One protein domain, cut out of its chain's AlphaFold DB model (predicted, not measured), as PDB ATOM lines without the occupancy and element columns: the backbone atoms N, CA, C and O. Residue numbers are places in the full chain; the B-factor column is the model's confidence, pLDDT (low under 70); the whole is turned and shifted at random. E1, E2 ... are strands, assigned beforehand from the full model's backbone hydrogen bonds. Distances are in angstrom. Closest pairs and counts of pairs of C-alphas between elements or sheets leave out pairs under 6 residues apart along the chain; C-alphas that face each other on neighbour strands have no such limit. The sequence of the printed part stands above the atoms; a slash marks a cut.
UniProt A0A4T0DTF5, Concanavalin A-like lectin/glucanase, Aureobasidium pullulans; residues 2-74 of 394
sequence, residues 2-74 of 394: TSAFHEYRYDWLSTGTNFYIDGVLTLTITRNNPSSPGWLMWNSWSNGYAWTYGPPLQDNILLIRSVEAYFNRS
ATOM      1  N   THR A   2       8.877 110.119  31.203       70.44
ATOM      2  CA  THR A   2       9.739 108.948  31.417       70.44
ATOM      3  C   THR A   2       9.513 108.404  32.833       70.44
ATOM      4  O   THR A   2       9.180 109.163  33.742       70.44
ATOM      5  N   SER A   3       9.640 107.090  33.021       80.06
ATOM      6  CA  SER A   3       9.359 106.411  34.302       80.06
ATOM      7  C   SER A   3      10.592 105.787  34.965       80.06
ATOM      8  O   SER A   3      10.478 105.212  36.044       80.06
ATOM      9  N   ALA A   4      11.759 105.865  34.320       88.50
ATOM     10  CA  ALA A   4      13.017 105.291  34.783       88.50
ATOM     11  C   ALA A   4      14.221 106.088  34.249       88.50
ATOM     12  O   ALA A   4      14.097 106.863  33.299       88.50
ATOM     13  N   PHE A   5      15.390 105.865  34.853       91.31
ATOM     14  CA  PHE A   5      16.681 106.288  34.304       91.31
ATOM     15  C   PHE A   5      17.223 105.211  33.355       91.31
ATOM     16  O   PHE A   5      17.410 104.073  33.789       91.31
ATOM     17  N   HIS A   6      17.548 105.605  32.127       94.12
ATOM     18  CA  HIS A   6      18.154 104.768  31.084       94.12
ATOM     19  C   HIS A   6      19.634 105.142  30.864       94.12
ATOM     20  O   HIS A   6      20.041 106.258  31.202       94.12
ATOM     21  N   GLU A   7      20.441 104.233  30.308       94.62
ATOM     22  CA  GLU A   7      21.772 104.570  29.767       94.62
ATOM     23  C   GLU A   7      21.602 105.177  28.370       94.62
ATOM     24  O   GLU A   7      20.969 104.574  27.505       94.62
ATOM     25  N   TYR A   8      22.232 106.327  28.131       95.56
ATOM     26  CA  TYR A   8      22.466 106.861  26.791       95.56
ATOM     27  C   TYR A   8      23.971 107.042  26.619       95.56
ATOM     28  O   TYR A   8      24.576 107.852  27.323       95.56
ATOM     29  N   ARG A   9      24.578 106.295  25.693       96.00
ATOM     30  CA  ARG A   9      26.026 106.331  25.443       96.00
ATOM     31  C   ARG A   9      26.309 106.583  23.972       96.00
ATOM     32  O   ARG A   9      25.548 106.151  23.106       96.00
ATOM     33  N   TYR A  10      27.425 107.241  23.686       95.25
ATOM     34  CA  TYR A  10      27.985 107.282  22.345       95.25
ATOM     35  C   TYR A  10      29.484 106.979  22.375       95.25
ATOM     36  O   TYR A  10      30.220 107.510  23.206       95.25
ATOM     37  N   ASP A  11      29.930 106.142  21.444       95.00
ATOM     38  CA  ASP A  11      31.334 105.780  21.272       95.00
ATOM     39  C   ASP A  11      31.845 106.546  20.040       95.00
ATOM     40  O   ASP A  11      31.588 106.154  18.899       95.00
ATOM     41  N   TRP A  12      32.509 107.686  20.267       93.06
ATOM     42  CA  TRP A  12      33.074 108.537  19.210       93.06
ATOM     43  C   TRP A  12      34.495 108.081  18.855       93.06
ATOM     44  O   TRP A  12      35.429 108.196  19.651       93.06
ATOM     45  N   LEU A  13      34.655 107.543  17.645       90.38
ATOM     46  CA  LEU A  13      35.905 107.000  17.115       90.38
ATOM     47  C   LEU A  13      36.289 107.725  15.818       90.38
ATOM     48  O   LEU A  13      35.468 108.388  15.187       90.38
ATOM     49  N   SER A  14      37.532 107.565  15.358       88.62
ATOM     50  CA  SER A  14      37.983 108.136  14.076       88.62
ATOM     51  C   SER A  14      37.266 107.543  12.852       88.62
ATOM     52  O   SER A  14      37.224 108.174  11.800       88.62
ATOM     53  N   THR A  15      36.687 106.347  12.987       90.25
ATOM     54  CA  THR A  15      35.942 105.624  11.944       90.25
ATOM     55  C   THR A  15      34.444 105.949  11.902       90.25
ATOM     56  O   THR A  15      33.767 105.548  10.955       90.25
ATOM     57  N   GLY A  16      33.913 106.650  12.906       93.00
ATOM     58  CA  GLY A  16      32.485 106.925  13.056       93.00
ATOM     59  C   GLY A  16      32.069 107.093  14.518       93.00
ATOM     60  O   GLY A  16      32.860 106.869  15.433       93.00
ATOM     61  N   THR A  17      30.806 107.453  14.732       96.00
ATOM     62  CA  THR A  17      30.183 107.515  16.061       96.00
ATOM     63  C   THR A  17      29.080 106.468  16.160       96.00
ATOM     64  O   THR A  17      28.184 106.424  15.314       96.00
ATOM     65  N   ASN A  18      29.142 105.629  17.194       96.50
ATOM     66  CA  ASN A  18      28.096 104.663  17.540       96.50
ATOM     67  C   ASN A  18      27.251 105.207  18.695       96.50
ATOM     68  O   ASN A  18      27.802 105.838  19.588       96.50
ATOM     69  N   PHE A  19      25.949 104.929  18.711       97.50
ATOM     70  CA  PHE A  19      25.016 105.337  19.766       97.50
ATOM     71  C   PHE A  19      24.325 104.116  20.370       97.50
ATOM     72  O   PHE A  19      23.936 103.197  19.647       97.50
ATOM     73  N   TYR A  20      24.153 104.131  21.691       97.69
ATOM     74  CA  TYR A  20      23.596 103.034  22.472       97.69
ATOM     75  C   TYR A  20      22.497 103.540  23.408       97.69
ATOM     76  O   TYR A  20      22.591 104.647  23.945       97.69
ATOM     77  N   ILE A  21      21.482 102.703  23.627       96.81
ATOM     78  CA  ILE A  21      20.465 102.883  24.670       96.81
ATOM     79  C   ILE A  21      20.440 101.599  25.504       96.81
ATOM     80  O   ILE A  21      20.339 100.513  24.934       96.81
ATOM     81  N   ASP A  22      20.574 101.716  26.828       95.94
ATOM     82  CA  ASP A  22      20.650 100.580  27.769       95.94
ATOM     83  C   ASP A  22      21.654  99.492  27.318       95.94
ATOM     84  O   ASP A  22      21.350  98.300  27.262       95.94
ATOM     85  N   GLY A  23      22.854  99.924  26.913       94.62
ATOM     86  CA  GLY A  23      23.932  99.077  26.395       94.62
ATOM     87  C   GLY A  23      23.738  98.522  24.973       94.62
ATOM     88  O   GLY A  23      24.693  97.995  24.397       94.62
ATOM     89  N   VAL A  24      22.553  98.653  24.366       97.31
ATOM     90  CA  VAL A  24      22.231  98.122  23.027       97.31
ATOM     91  C   VAL A  24      22.544  99.154  21.944       97.31
ATOM     92  O   VAL A  24      22.089 100.291  22.025       97.31
ATOM     93  N   LEU A  25      23.290  98.760  20.904       97.00
ATOM     94  CA  LEU A  25      23.600  99.611  19.745       97.00
ATOM     95  C   LEU A  25      22.317  99.952  18.965       97.00
ATOM     96  O   LEU A  25      21.624  99.048  18.498       97.00
ATOM     97  N   THR A  26      22.033 101.242  18.782       97.69
ATOM     98  CA  THR A  26      20.832 101.736  18.082       97.69
ATOM     99  C   THR A  26      21.135 102.467  16.774       97.69
ATOM    100  O   THR A  26      20.311 102.429  15.861       97.69
ATOM    101  N   LEU A  27      22.301 103.112  16.647       96.88
ATOM    102  CA  LEU A  27      22.693 103.861  15.447       96.88
ATOM    103  C   LEU A  27      24.220 103.912  15.278       96.88
ATOM    104  O   LEU A  27      24.956 104.035  16.253       96.88
ATOM    105  N   THR A  28      24.686 103.913  14.028       96.94
ATOM    106  CA  THR A  28      26.084 104.176  13.653       96.94
ATOM    107  C   THR A  28      26.125 105.253  12.568       96.94
ATOM    108  O   THR A  28      25.441 105.136  11.551       96.94
ATOM    109  N   ILE A  29      26.950 106.288  12.756       93.81
ATOM    110  CA  ILE A  29      27.162 107.381  11.796       93.81
ATOM    111  C   ILE A  29      28.627 107.382  11.347       93.81
ATOM    112  O   ILE A  29      29.528 107.629  12.145       93.81
ATOM    113  N   THR A  30      28.871 107.133  10.057       95.62
ATOM    114  CA  THR A  30      30.224 107.079   9.459       95.62
ATOM    115  C   THR A  30      30.550 108.247   8.524       95.62
ATOM    116  O   THR A  30      31.716 108.464   8.204       95.62
ATOM    117  N   ARG A  31      29.553 109.023   8.075       93.44
ATOM    118  CA  ARG A  31      29.764 110.214   7.228       93.44
ATOM    119  C   ARG A  31      29.726 111.486   8.067       93.44
ATOM    120  O   ARG A  31      28.916 111.590   8.978       93.44
ATOM    121  N   ASN A  32      30.591 112.443   7.728       89.56
ATOM    122  CA  ASN A  32      30.778 113.715   8.442       89.56
ATOM    123  C   ASN A  32      31.038 113.544   9.954       89.56
ATOM    124  O   ASN A  32      30.650 114.388  10.757       89.56
ATOM    125  N   ASN A  33      31.698 112.446  10.339       90.94
ATOM    126  CA  ASN A  33      32.089 112.185  11.720       90.94
ATOM    127  C   ASN A  33      33.051 113.287  12.223       90.94
ATOM    128  O   ASN A  33      34.061 113.528  11.554       90.94
ATOM    129  N   PRO A  34      32.778 113.952  13.362       86.56
ATOM    130  CA  PRO A  34      33.638 115.016  13.879       86.56
ATOM    131  C   PRO A  34      35.068 114.546  14.168       86.56
ATOM    132  O   PRO A  34      35.294 113.393  14.534       86.56
ATOM    133  N   SER A  35      36.035 115.459  14.051       86.25
ATOM    134  CA  SER A  35      37.461 115.196  14.317       86.25
ATOM    135  C   SER A  35      38.129 116.205  15.260       86.25
ATOM    136  O   SER A  35      39.253 115.973  15.696       86.25
ATOM    137  N   SER A  36      37.470 117.325  15.560       86.38
ATOM    138  CA  SER A  36      37.971 118.351  16.484       86.38
ATOM    139  C   SER A  36      37.429 118.103  17.894       86.38
ATOM    140  O   SER A  36      36.236 117.828  18.014       86.38
ATOM    141  N   PRO A  37      38.247 118.223  18.958       79.19
ATOM    142  CA  PRO A  37      37.768 118.100  20.333       79.19
ATOM    143  C   PRO A  37      36.751 119.197  20.668       79.19
ATOM    144  O   PRO A  37      36.825 120.314  20.150       79.19
ATOM    145  N   GLY A  38      35.820 118.875  21.563       78.81
ATOM    146  CA  GLY A  38      34.761 119.769  22.019       78.81
ATOM    147  C   GLY A  38      34.468 119.600  23.508       78.81
ATOM    148  O   GLY A  38      35.114 118.818  24.203       78.81
ATOM    149  N   TRP A  39      33.485 120.357  23.980       78.31
ATOM    150  CA  TRP A  39      32.962 120.331  25.343       78.31
ATOM    151  C   TRP A  39      31.688 119.479  25.398       78.31
ATOM    152  O   TRP A  39      30.989 119.330  24.394       78.31
ATOM    153  N   LEU A  40      31.391 118.904  26.565       78.25
ATOM    154  CA  LEU A  40      30.148 118.166  26.791       78.25
ATOM    155  C   LEU A  40      29.063 119.137  27.271       78.25
ATOM    156  O   LEU A  40      29.323 119.966  28.143       78.25
ATOM    157  N   MET A  41      27.856 119.031  26.713       83.31
ATOM    158  CA  MET A  41      26.717 119.881  27.063       83.31
ATOM    159  C   MET A  41      25.542 119.044  27.554       83.31
ATOM    160  O   MET A  41      25.174 118.054  26.925       83.31
ATOM    161  N   TRP A  42      24.890 119.520  28.612       85.44
ATOM    162  CA  TRP A  42      23.546 119.101  28.993       85.44
ATOM    163  C   TRP A  42      22.683 120.343  29.159       85.44
ATOM    164  O   TRP A  42      23.072 121.291  29.838       85.44
ATOM    165  N   ASN A  43      21.512 120.341  28.534       84.12
ATOM    166  CA  ASN A  43      20.512 121.383  28.686       84.12
ATOM    167  C   ASN A  43      19.106 120.767  28.671       84.12
ATOM    168  O   ASN A  43      18.870 119.723  28.069       84.12
ATOM    169  N   SER A  44      18.171 121.427  29.352       83.19
ATOM    170  CA  SER A  44      16.736 121.185  29.210       83.19
ATOM    171  C   SER A  44      16.129 122.487  28.723       83.19
ATOM    172  O   SER A  44      16.211 123.504  29.408       83.19
ATOM    173  N   TRP A  45      15.604 122.480  27.504       79.12
ATOM    174  CA  TRP A  45      15.043 123.658  26.857       79.12
ATOM    175  C   TRP A  45      13.892 123.241  25.952       79.12
ATOM    176  O   TRP A  45      13.827 122.116  25.458       79.12
ATOM    177  N   SER A  46      12.992 124.183  25.713       72.75
ATOM    178  CA  SER A  46      12.035 124.125  24.621       72.75
ATOM    179  C   SER A  46      12.101 125.464  23.908       72.75
ATOM    180  O   SER A  46      12.118 126.506  24.559       72.75
ATOM    181  N   ASN A  47      12.135 125.449  22.578       70.19
ATOM    182  CA  ASN A  47      11.921 126.671  21.806       70.19
ATOM    183  C   ASN A  47      10.448 127.124  21.864       70.19
ATOM    184  O   ASN A  47      10.178 128.293  21.614       70.19
ATOM    185  N   GLY A  48       9.507 126.240  22.221       64.88
ATOM    186  CA  GLY A  48       8.076 126.543  22.294       64.88
ATOM    187  C   GLY A  48       7.254 126.104  21.075       64.88
ATOM    188  O   GLY A  48       6.118 126.545  20.928       64.88
ATOM    189  N   TYR A  49       7.800 125.231  20.223       57.06
ATOM    190  CA  TYR A  49       7.256 124.901  18.897       57.06
ATOM    191  C   TYR A  49       6.706 123.480  18.806       57.06
ATOM    192  O   TYR A  49       6.937 122.651  19.681       57.06
ATOM    193  N   ALA A  50       6.031 123.169  17.696       70.88
ATOM    194  CA  ALA A  50       5.511 121.830  17.415       70.88
ATOM    195  C   ALA A  50       6.589 120.726  17.494       70.88
ATOM    196  O   ALA A  50       6.295 119.628  17.954       70.88
ATOM    197  N   TRP A  51       7.845 121.016  17.120       67.12
ATOM    198  CA  TRP A  51       8.951 120.049  17.209       67.12
ATOM    199  C   TRP A  51       9.316 119.662  18.656       67.12
ATOM    200  O   TRP A  51       9.630 118.505  18.922       67.12
ATOM    201  N   THR A  52       9.224 120.604  19.599       73.06
ATOM    202  CA  THR A  52       9.454 120.385  21.043       73.06
ATOM    203  C   THR A  52       8.160 120.154  21.832       73.06
ATOM    204  O   THR A  52       8.209 119.985  23.047       73.06
ATOM    205  N   TYR A  53       7.008 120.128  21.152       70.19
ATOM    206  CA  TYR A  53       5.660 120.092  21.734       70.19
ATOM    207  C   TYR A  53       5.345 121.252  22.701       70.19
ATOM    208  O   TYR A  53       4.563 121.104  23.640       70.19
ATOM    209  N   GLY A  54       5.887 122.442  22.416       67.50
ATOM    210  CA  GLY A  54       5.561 123.679  23.130       67.50
ATOM    211  C   GLY A  54       6.391 123.926  24.398       67.50
ATOM    212  O   GLY A  54       7.256 123.123  24.761       67.50
ATOM    213  N   PRO A  55       6.179 125.065  25.083       67.56
ATOM    214  CA  PRO A  55       6.719 125.264  26.420       67.56
ATOM    215  C   PRO A  55       6.027 124.285  27.391       67.56
ATOM    216  O   PRO A  55       4.824 124.051  27.253       67.56
ATOM    217  N   PRO A  56       6.738 123.706  28.375       71.94
ATOM    218  CA  PRO A  56       6.127 122.769  29.313       71.94
ATOM    219  C   PRO A  56       4.931 123.370  30.069       71.94
ATOM    220  O   PRO A  56       5.035 124.441  30.660       71.94
ATOM    221  N   LEU A  57       3.804 122.649  30.092       74.81
ATOM    222  CA  LEU A  57       2.586 123.035  30.831       74.81
ATOM    223  C   LEU A  57       2.715 122.870  32.363       74.81
ATOM    224  O   LEU A  57       1.800 123.210  33.106       74.81
ATOM    225  N   GLN A  58       3.827 122.291  32.810       75.94
ATOM    226  CA  GLN A  58       4.235 122.010  34.188       75.94
ATOM    227  C   GLN A  58       5.759 121.801  34.192       75.94
ATOM    228  O   GLN A  58       6.345 121.610  33.121       75.94
ATOM    229  N   ASP A  59       6.393 121.770  35.363       75.12
ATOM    230  CA  ASP A  59       7.846 121.598  35.501       75.12
ATOM    231  C   ASP A  59       8.394 120.397  34.703       75.12
ATOM    232  O   ASP A  59       7.945 119.257  34.855       75.12
ATOM    233  N   ASN A  60       9.402 120.647  33.860       75.00
ATOM    234  CA  ASN A  60      10.072 119.631  33.042       75.00
ATOM    235  C   ASN A  60      11.531 119.461  33.487       75.00
ATOM    236  O   ASN A  60      12.458 120.066  32.941       75.00
ATOM    237  N   ILE A  61      11.710 118.665  34.540       81.88
ATOM    238  CA  ILE A  61      12.984 118.495  35.242       81.88
ATOM    239  C   ILE A  61      13.819 117.404  34.558       81.88
ATOM    240  O   ILE A  61      13.501 116.216  34.640       81.88
ATOM    241  N   LEU A  62      14.932 117.797  33.935       84.19
ATOM    242  CA  LEU A  62      15.956 116.863  33.467       84.19
ATOM    243  C   LEU A  62      16.790 116.376  34.661       84.19
ATOM    244  O   LEU A  62      17.592 117.126  35.213       84.19
ATOM    245  N   LEU A  63      16.617 115.110  35.043       83.62
ATOM    246  CA  LEU A  63      17.424 114.459  36.074       83.62
ATOM    247  C   LEU A  63      18.554 113.643  35.436       83.62
ATOM    248  O   LEU A  63      18.303 112.739  34.640       83.62
ATOM    249  N   ILE A  64      19.794 113.918  35.842       87.31
ATOM    250  CA  ILE A  64      20.990 113.159  35.453       87.31
ATOM    251  C   ILE A  64      21.518 112.447  36.702       87.31
ATOM    252  O   ILE A  64      21.773 113.086  37.720       87.31
ATOM    253  N   ARG A  65      21.646 111.115  36.641       84.88
ATOM    254  CA  ARG A  65      22.064 110.270  37.778       84.88
ATOM    255  C   ARG A  65      23.584 110.126  37.892       84.88
ATOM    256  O   ARG A  65      24.116 110.163  38.995       84.88
ATOM    257  N   SER A  66      24.259 109.945  36.762       86.56
ATOM    258  CA  SER A  66      25.716 109.908  36.631       86.56
ATOM    259  C   SER A  66      26.111 110.375  35.228       86.56
ATOM    260  O   SER A  66      25.280 110.404  34.318       86.56
ATOM    261  N   VAL A  67      27.376 110.758  35.069       85.12
ATOM    262  CA  VAL A  67      28.036 110.963  33.775       85.12
ATOM    263  C   VAL A  67      29.364 110.227  33.850       85.12
ATOM    264  O   VAL A  67      30.165 110.487  34.745       85.12
ATOM    265  N   GLU A  68      29.592 109.313  32.915       84.25
ATOM    266  CA  GLU A  68      30.805 108.501  32.826       84.25
ATOM    267  C   GLU A  68      31.420 108.737  31.444       84.25
ATOM    268  O   GLU A  68      30.760 108.564  30.421       84.25
ATOM    269  N   ALA A  69      32.667 109.212  31.415       82.62
ATOM    270  CA  ALA A  69      33.340 109.653  30.197       82.62
ATOM    271  C   ALA A  69      34.727 109.012  30.096       82.62
ATOM    272  O   ALA A  69      35.603 109.249  30.931       82.62
ATOM    273  N   TYR A  70      34.923 108.207  29.052       80.19
ATOM    274  CA  TYR A  70      36.157 107.474  28.797       80.19
ATOM    275  C   TYR A  70      36.864 108.058  27.576       80.19
ATOM    276  O   TYR A  70      36.268 108.219  26.513       80.19
ATOM    277  N   PHE A  71      38.155 108.359  27.721       80.25
ATOM    278  CA  PHE A  71      38.970 108.967  26.673       80.25
ATOM    279  C   PHE A  71      40.146 108.054  26.326       80.25
ATOM    280  O   PHE A  71      40.831 107.550  27.218       80.25
ATOM    281  N   ASN A  72      40.418 107.872  25.031       70.94
ATOM    282  CA  ASN A  72      41.614 107.164  24.580       70.94
ATOM    283  C   ASN A  72      42.871 107.944  24.996       70.94
ATOM    284  O   ASN A  72      43.041 109.103  24.617       70.94
ATOM    285  N   ARG A  73      43.764 107.300  25.757       60.31
ATOM    286  CA  ARG A  73      45.038 107.876  26.214       60.31
ATOM    287  C   ARG A  73      46.210 107.154  25.557       60.31
ATOM    288  O   ARG A  73      46.226 105.929  25.501       60.31
ATOM    289  N   SER A  74      47.204 107.907  25.091       57.66
ATOM    290  CA  SER A  74      48.442 107.367  24.504       57.66
ATOM    291  C   SER A  74      49.459 106.879  25.545       57.66
ATOM    292  O   SER A  74      50.403 106.174  25.195       57.66
TER     293      SER A  74
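What this domain is: This is residues 2 to 74 of the 394 residues of the protein "Concanavalin A-like lectin/glucanase" of Aureobasidium pullulans (UniProt A0A4T0DTF5). Little regular structure is present: you see a small three-strand sheet and a long unnamed stretch, residues 30 to 74, that runs out from it and folds back past it. Of 73 printed residues, 18 are in the named strands E1, E2 and E3, with no named helix; the class is all strand. The sheet, in order E1, E2, E3, is antiparallel. The whole is loose, radius of gyration of the C-alphas 15.5 A, spanning 48 by 26 by 23 A.

Where its parts are: Find C-alpha 8 at (22.466, 106.861, 26.791); E1 runs from there to residue 13, 16.6 A. E2, residues 16 to 21, covers 17.2 A. E3, residues 24 to 29, covers 15.4 A and ends at (27.162, 107.381, 11.796).

How they stand to each other: The strands form a meander, each the antiparallel neighbour of the one before. In hairpin E1 and E2, N 11 and O 18 are 2.8 A apart; in hairpin E2 and E3, N 19 and O 27 are 2.8 A apart.

The domain as a whole: The printed part has no cut, and both links are tight. Residues 48 to 49, 51, 54 to 55 and 73 to 74 have pLDDT under 70.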